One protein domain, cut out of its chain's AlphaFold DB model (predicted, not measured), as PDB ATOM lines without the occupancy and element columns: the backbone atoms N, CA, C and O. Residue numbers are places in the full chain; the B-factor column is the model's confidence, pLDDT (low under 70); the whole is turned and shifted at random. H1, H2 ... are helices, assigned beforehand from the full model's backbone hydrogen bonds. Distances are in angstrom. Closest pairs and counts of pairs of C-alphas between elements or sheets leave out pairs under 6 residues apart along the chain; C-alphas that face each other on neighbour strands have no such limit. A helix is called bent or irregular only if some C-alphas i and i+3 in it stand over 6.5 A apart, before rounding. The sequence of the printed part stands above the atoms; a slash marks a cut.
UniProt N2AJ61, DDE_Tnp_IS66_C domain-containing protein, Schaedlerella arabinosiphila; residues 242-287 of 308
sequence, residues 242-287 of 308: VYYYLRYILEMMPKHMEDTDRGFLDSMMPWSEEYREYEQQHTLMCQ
ATOM      1  N   VAL A 242      12.780 -35.761  36.429       95.94
ATOM      2  CA  VAL A 242      13.816 -35.034  35.679       95.94
ATOM      3  C   VAL A 242      14.425 -35.862  34.546       95.94
ATOM      4  O   VAL A 242      14.714 -35.310  33.489       95.94
ATOM      5  N   TYR A 243      14.630 -37.169  34.738       95.94
ATOM      6  CA  TYR A 243      15.227 -38.015  33.702       95.94
ATOM      7  C   TYR A 243      14.318 -38.107  32.472       95.94
ATOM      8  O   TYR A 243      14.775 -37.848  31.358       95.94
ATOM      9  N   TYR A 244      13.036 -38.424  32.674       97.06
ATOM     10  CA  TYR A 244      12.081 -38.503  31.569       97.06
ATOM     11  C   TYR A 244      11.810 -37.133  30.956       97.06
ATOM     12  O   TYR A 244      11.663 -37.051  29.744       97.06
ATOM     13  N   TYR A 245      11.842 -36.058  31.743       97.75
ATOM     14  CA  TYR A 245      11.712 -34.699  31.225       97.75
ATOM     15  C   TYR A 245      12.859 -34.298  30.300       97.75
ATOM     16  O   TYR A 245      12.628 -33.837  29.184       97.75
ATOM     17  N   LEU A 246      14.108 -34.537  30.711       97.38
ATOM     18  CA  LEU A 246      15.264 -34.283  29.850       97.38
ATOM     19  C   LEU A 246      15.215 -35.145  28.587       97.38
ATOM     20  O   LEU A 246      15.499 -34.650  27.499       97.38
ATOM     21  N   ARG A 247      14.820 -36.416  28.721       96.75
ATOM     22  CA  ARG A 247      14.641 -37.314  27.580       96.75
ATOM     23  C   ARG A 247      13.574 -36.788  26.616       96.75
ATOM     24  O   ARG A 247      13.843 -36.708  25.425       96.75
ATOM     25  N   TYR A 248      12.420 -36.373  27.133       97.25
ATOM     26  CA  TYR A 248      11.322 -35.822  26.344       97.25
ATOM     27  C   TYR A 248      11.752 -34.582  25.559       97.25
ATOM     28  O   TYR A 248      11.587 -34.542  24.343       97.25
ATOM     29  N   ILE A 249      12.387 -33.609  26.223       96.31
ATOM     30  CA  ILE A 249      12.890 -32.401  25.556       96.31
ATOM     31  C   ILE A 249      13.875 -32.772  24.439       96.31
ATOM     32  O   ILE A 249      13.760 -32.264  23.329       96.31
ATOM     33  N   LEU A 250      14.828 -33.667  24.711       95.75
ATOM     34  CA  LEU A 250      15.846 -34.065  23.734       95.75
ATOM     35  C   LEU A 250      15.278 -34.892  22.567       95.75
ATOM     36  O   LEU A 250      15.836 -34.845  21.473       95.75
ATOM     37  N   GLU A 251      14.187 -35.630  22.772       95.50
ATOM     38  CA  GLU A 251      13.484 -36.372  21.715       95.50
ATOM     39  C   GLU A 251      12.577 -35.471  20.870       95.50
ATOM     40  O   GLU A 251      12.406 -35.711  19.672       95.50
ATOM     41  N   MET A 252      11.972 -34.454  21.485       95.19
ATOM     42  CA  MET A 252      10.979 -33.615  20.824       95.19
ATOM     43  C   MET A 252      11.592 -32.382  20.162       95.19
ATOM     44  O   MET A 252      11.210 -32.059  19.044       95.19
ATOM     45  N   MET A 253      12.582 -31.731  20.775       93.56
ATOM     46  CA  MET A 253      13.211 -30.517  20.234       93.56
ATOM     47  C   MET A 253      13.746 -30.674  18.795       93.56
ATOM     48  O   MET A 253      13.492 -29.784  17.984       93.56
ATOM     49  N   PRO A 254      14.390 -31.797  18.401       95.25
ATOM     50  CA  PRO A 254      14.822 -32.002  17.017       95.25
ATOM     51  C   PRO A 254      13.682 -32.021  15.987       95.25
ATOM     52  O   PRO A 254      13.922 -31.754  14.813       95.25
ATOM     53  N   LYS A 255      12.446 -32.332  16.404       94.56
ATOM     54  CA  LYS A 255      11.272 -32.388  15.516       94.56
ATOM     55  C   LYS A 255      10.757 -31.001  15.123       94.56
ATOM     56  O   LYS A 255      10.002 -30.909  14.166       94.56
ATOM     57  N   HIS A 256      11.190 -29.962  15.835       94.00
ATOM     58  CA  HIS A 256      10.722 -28.583  15.681       94.00
ATOM     59  C   HIS A 256      11.848 -27.617  15.270       94.00
ATOM     60  O   HIS A 256      11.696 -26.406  15.389       94.00
ATOM     61  N   MET A 257      13.007 -28.113  14.807       90.88
ATOM     62  CA  MET A 257      14.140 -27.234  14.453       90.88
ATOM     63  C   MET A 257      13.851 -26.303  13.271       90.88
ATOM     64  O   MET A 257      14.448 -25.233  13.187       90.88
ATOM     65  N   GLU A 258      12.959 -26.717  12.371       93.19
ATOM     66  CA  GLU A 258      12.557 -25.940  11.193       93.19
ATOM     67  C   GLU A 258      11.323 -25.061  11.464       93.19
ATOM     68  O   GLU A 258      10.926 -24.267  10.609       93.19
ATOM     69  N   ASP A 259      10.714 -25.185  12.648       92.00
ATOM     70  CA  ASP A 259       9.518 -24.430  13.002       92.00
ATOM     71  C   ASP A 259       9.892 -22.976  13.306       92.00
ATOM     72  O   ASP A 259      10.787 -22.671  14.099       92.00
ATOM     73  N   THR A 260       9.186 -22.045  12.666       90.50
ATOM     74  CA  THR A 260       9.354 -20.607  12.913       90.50
ATOM     75  C   THR A 260       8.508 -20.121  14.086       90.50
ATOM     76  O   THR A 260       8.899 -19.173  14.772       90.50
ATOM     77  N   ASP A 261       7.370 -20.776  14.330       92.75
ATOM     78  CA  ASP A 261       6.542 -20.565  15.511       92.75
ATOM     79  C   ASP A 261       7.084 -21.361  16.703       92.75
ATOM     80  O   ASP A 261       7.538 -22.493  16.563       92.75
ATOM     81  N   ARG A 262       7.029 -20.762  17.894       92.56
ATOM     82  CA  ARG A 262       7.532 -21.364  19.139       92.56
ATOM     83  C   ARG A 262       6.427 -21.917  20.032       92.56
ATOM     84  O   ARG A 262       6.736 -22.358  21.137       92.56
ATOM     85  N   GLY A 263       5.174 -21.943  19.568       93.31
ATOM     86  CA  GLY A 263       4.047 -22.518  20.308       93.31
ATOM     87  C   GLY A 263       4.249 -23.990  20.688       93.31
ATOM     88  O   GLY A 263       3.740 -24.440  21.709       93.31
ATOM     89  N   PHE A 264       5.082 -24.733  19.947       93.00
ATOM     90  CA  PHE A 264       5.441 -26.111  20.303       93.00
ATOM     91  C   PHE A 264       6.073 -26.234  21.700       93.00
ATOM     92  O   PHE A 264       5.978 -27.296  22.318       93.00
ATOM     93  N   LEU A 265       6.706 -25.171  22.215       95.06
ATOM     94  CA  LEU A 265       7.323 -25.171  23.542       95.06
ATOM     95  C   LEU A 265       6.298 -25.368  24.661       95.06
ATOM     96  O   LEU A 265       6.662 -25.940  25.685       95.06
ATOM     97  N   ASP A 266       5.036 -24.980  24.462       95.44
ATOM     98  CA  ASP A 266       3.984 -25.158  25.469       95.44
ATOM     99  C   ASP A 266       3.768 -26.643  25.784       95.44
ATOM    100  O   ASP A 266       3.698 -27.023  26.954       95.44
ATOM    101  N   SER A 267       3.805 -27.501  24.757       95.44
ATOM    102  CA  SER A 267       3.748 -28.965  24.915       95.44
ATOM    103  C   SER A 267       4.996 -29.546  25.590       95.44
ATOM    104  O   SER A 267       4.960 -30.648  26.136       95.44
ATOM    105  N   MET A 268       6.107 -28.800  25.600       95.69
ATOM    106  CA  MET A 268       7.379 -29.203  26.204       95.69
ATOM    107  C   MET A 268       7.550 -28.751  27.649       95.69
ATOM    108  O   MET A 268       8.539 -29.127  28.275       95.69
ATOM    109  N   MET A 269       6.624 -27.961  28.191       96.94
ATOM    110  CA  MET A 269       6.712 -27.506  29.573       96.94
ATOM    111  C   MET A 269       6.480 -28.668  30.552       96.94
ATOM    112  O   MET A 269       5.706 -29.577  30.269       96.94
ATOM    113  N   PRO A 270       7.068 -28.653  31.762       97.00
ATOM    114  CA  PRO A 270       6.946 -29.780  32.690       97.00
ATOM    115  C   PRO A 270       5.536 -29.917  33.295       97.00
ATOM    116  O   PRO A 270       5.235 -30.881  33.997       97.00
ATOM    117  N   TRP A 271       4.663 -28.942  33.063       96.31
ATOM    118  CA  TRP A 271       3.251 -28.977  33.443       96.31
ATOM    119  C   TRP A 271       2.312 -29.258  32.264       96.31
ATOM    120  O   TRP A 271       1.104 -29.261  32.484       96.31
ATOM    121  N   SER A 272       2.831 -29.477  31.052       97.62
ATOM    122  CA  SER A 272       2.005 -29.801  29.889       97.62
ATOM    123  C   SER A 272       1.365 -31.182  30.032       97.62
ATOM    124  O   SER A 272       1.914 -32.075  30.690       97.62
ATOM    125  N   GLU A 273       0.195 -31.370  29.425       97.06
ATOM    126  CA  GLU A 273      -0.484 -32.669  29.425       97.06
ATOM    127  C   GLU A 273       0.333 -33.698  28.632       97.06
ATOM    128  O   GLU A 273       0.534 -34.821  29.092       97.06
ATOM    129  N   GLU A 274       0.924 -33.281  27.512       97.06
ATOM    130  CA  GLU A 274       1.726 -34.119  26.623       97.06
ATOM    131  C   GLU A 274       2.953 -34.699  27.331       97.06
ATOM    132  O   GLU A 274       3.253 -35.892  27.209       97.06
ATOM    133  N   TYR A 275       3.660 -33.880  28.118       97.19
ATOM    134  CA  TYR A 275       4.784 -34.375  28.903       97.19
ATOM    135  C   TYR A 275       4.315 -35.330  30.012       97.19
ATOM    136  O   TYR A 275       4.953 -36.357  30.268       97.19
ATOM    137  N   ARG A 276       3.192 -35.029  30.677       96.00
ATOM    138  CA  ARG A 276       2.651 -35.884  31.747       96.00
ATOM    139  C   ARG A 276       2.264 -37.262  31.217       96.00
ATOM    140  O   ARG A 276       2.563 -38.263  31.869       96.00
ATOM    141  N   GLU A 277       1.661 -37.330  30.037       96.25
ATOM    142  CA  GLU A 277       1.366 -38.592  29.359       96.25
ATOM    143  C   GLU A 277       2.645 -39.347  28.986       96.25
ATOM    144  O   GLU A 277       2.756 -40.547  29.259       96.25
ATOM    145  N   TYR A 278       3.643 -38.649  28.433       96.38
ATOM    146  CA  TYR A 278       4.940 -39.241  28.112       96.38
ATOM    147  C   TYR A 278       5.594 -39.879  29.346       96.38
ATOM    148  O   TYR A 278       6.038 -41.030  29.295       96.38
ATOM    149  N   GLU A 279       5.629 -39.163  30.470       95.56
ATOM    150  CA  GLU A 279       6.182 -39.654  31.732       95.56
ATOM    151  C   GLU A 279       5.440 -40.896  32.237       95.56
ATOM    152  O   GLU A 279       6.083 -41.869  32.641       95.56
ATOM    153  N   GLN A 280       4.105 -40.895  32.194       93.75
ATOM    154  CA  GLN A 280       3.290 -42.033  32.623       93.75
ATOM    155  C   GLN A 280       3.579 -43.278  31.780       93.75
ATOM    156  O   GLN A 280       3.864 -44.340  32.337       93.75
ATOM    157  N   GLN A 281       3.577 -43.146  30.452       93.00
ATOM    158  CA  GLN A 281       3.850 -44.253  29.531       93.00
ATOM    159  C   GLN A 281       5.236 -44.862  29.778       93.00
ATOM    160  O   GLN A 281       5.378 -46.080  29.896       93.00
ATOM    161  N   HIS A 282       6.261 -44.021  29.922       90.12
ATOM    162  CA  HIS A 282       7.636 -44.482  30.115       90.12
ATOM    163  C   HIS A 282       7.898 -45.030  31.518       90.12
ATOM    164  O   HIS A 282       8.702 -45.949  31.671       90.12
ATOM    165  N   THR A 283       7.202 -44.519  32.533       86.75
ATOM    166  CA  THR A 283       7.281 -45.058  33.896       86.75
ATOM    167  C   THR A 283       6.622 -46.438  33.980       86.75
ATOM    168  O   THR A 283       7.174 -47.337  34.618       86.75
ATOM    169  N   LEU A 284       5.482 -46.641  33.308       76.62
ATOM    170  CA  LEU A 284       4.778 -47.930  33.254       76.62
ATOM    171  C   LEU A 284       5.573 -48.996  32.489       76.62
ATOM    172  O   LEU A 284       5.658 -50.132  32.948       76.62
ATOM    173  N   MET A 285       6.222 -48.622  31.380       66.62
ATOM    174  CA  MET A 285       7.100 -49.524  30.621       66.62
ATOM    175  C   MET A 285       8.368 -49.944  31.389       66.62
ATOM    176  O   MET A 285       9.048 -50.883  30.984       66.62
ATOM    177  N   CYS A 286       8.694 -49.281  32.505       62.75
ATOM    178  CA  CYS A 286       9.896 -49.540  33.302       62.75
ATOM    179  C   CYS A 286       9.687 -50.477  34.516       62.75
ATOM    180  O   CYS A 286      10.590 -50.602  35.347       62.75
ATOM    181  N   GLN A 287       8.543 -51.158  34.648       57.81
ATOM    182  CA  GLN A 287       8.340 -52.210  35.662       57.81
ATOM    183  C   GLN A 287       8.280 -53.604  35.012       57.81
ATOM    184  O   GLN A 287       7.635 -53.730  33.979       57.81
TER     185      GLN A 287
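This is residues 242 to 287 of the 308 residues of the protein "DDE_Tnp_IS66_C domain-containing protein" of Schaedlerella arabinosiphila (UniProt N2AJ61). Two helices, H1 and H3, make an elongated, slanting pair: the printed part runs out along H1, turns round in a loop whose residues 257 to 263 stick out, and folds back through the short H2 into H3, which passes the first part of H1 at a steep angle. The length runs from that loop, at one end, to the last residues, beyond the end of H3, at the other. The printed part has 46 residues with three named helices, in the order H1, H2, H3, and no named strand; the class is all helix. It is only just compact, close to loose, with a radius of gyration of the C-alphas of 11.3 A, and its C-alphas span 39 by 18 by 14 A.

Start with H1, residues 242 to 256, and look across to H3, residues 273 to 284: they touch, and the closest C-alphas, those of Tyr 244 and Glu 279, are 6.0 A apart. H1 touches H3 with residues 244 to 248 alone. The two run opposite ways at a steep tilt of 55 degrees. Follow H1 to His 256 and you reach H2, residues 264 to 267, which is close to H1 but not clearly touching; the closest C-alphas, those of His 256 and Phe 264, are 7.4 A apart. H2 and H3 only just touch, with 3 pairs of C-alphas within 8 A, and only at the corner by their link; the closest C-alphas are those of Ser 267 and Glu 274, 5.8 A apart, and H3 touches H2 with residues 273 to 275 alone. In the backbone of H3 every O i to N i+4 pair is within hydrogen-bond range, in H1 8 of 11 are, and H2 is too short for such a pair.

Find C-alpha 242 at (13.816, -35.034, 35.679); from there H1 runs 21.2 A to C-alpha 256 at (10.722, -28.583, 15.681). H1 is irregular, but only just: C-alphas 251 and 254 are 6.6 A apart. H2 goes from Phe 264 to Ser 267. H3 runs 16.6 A from Glu 273 to C-alpha 284, which you find at (4.778, -47.930, 33.254).

Look for the two C-alphas farthest apart at Thr 260 and Gln 287, 39.0 A from each other. The link from H1 to H2 is short, with 7 residues, and the link from H2 to H3, with 5, is tight. Residues 257 to 263 stand free. The printed part has no cut. Its mean pLDDT is 92.4, and residues 285 to 287 are under 70.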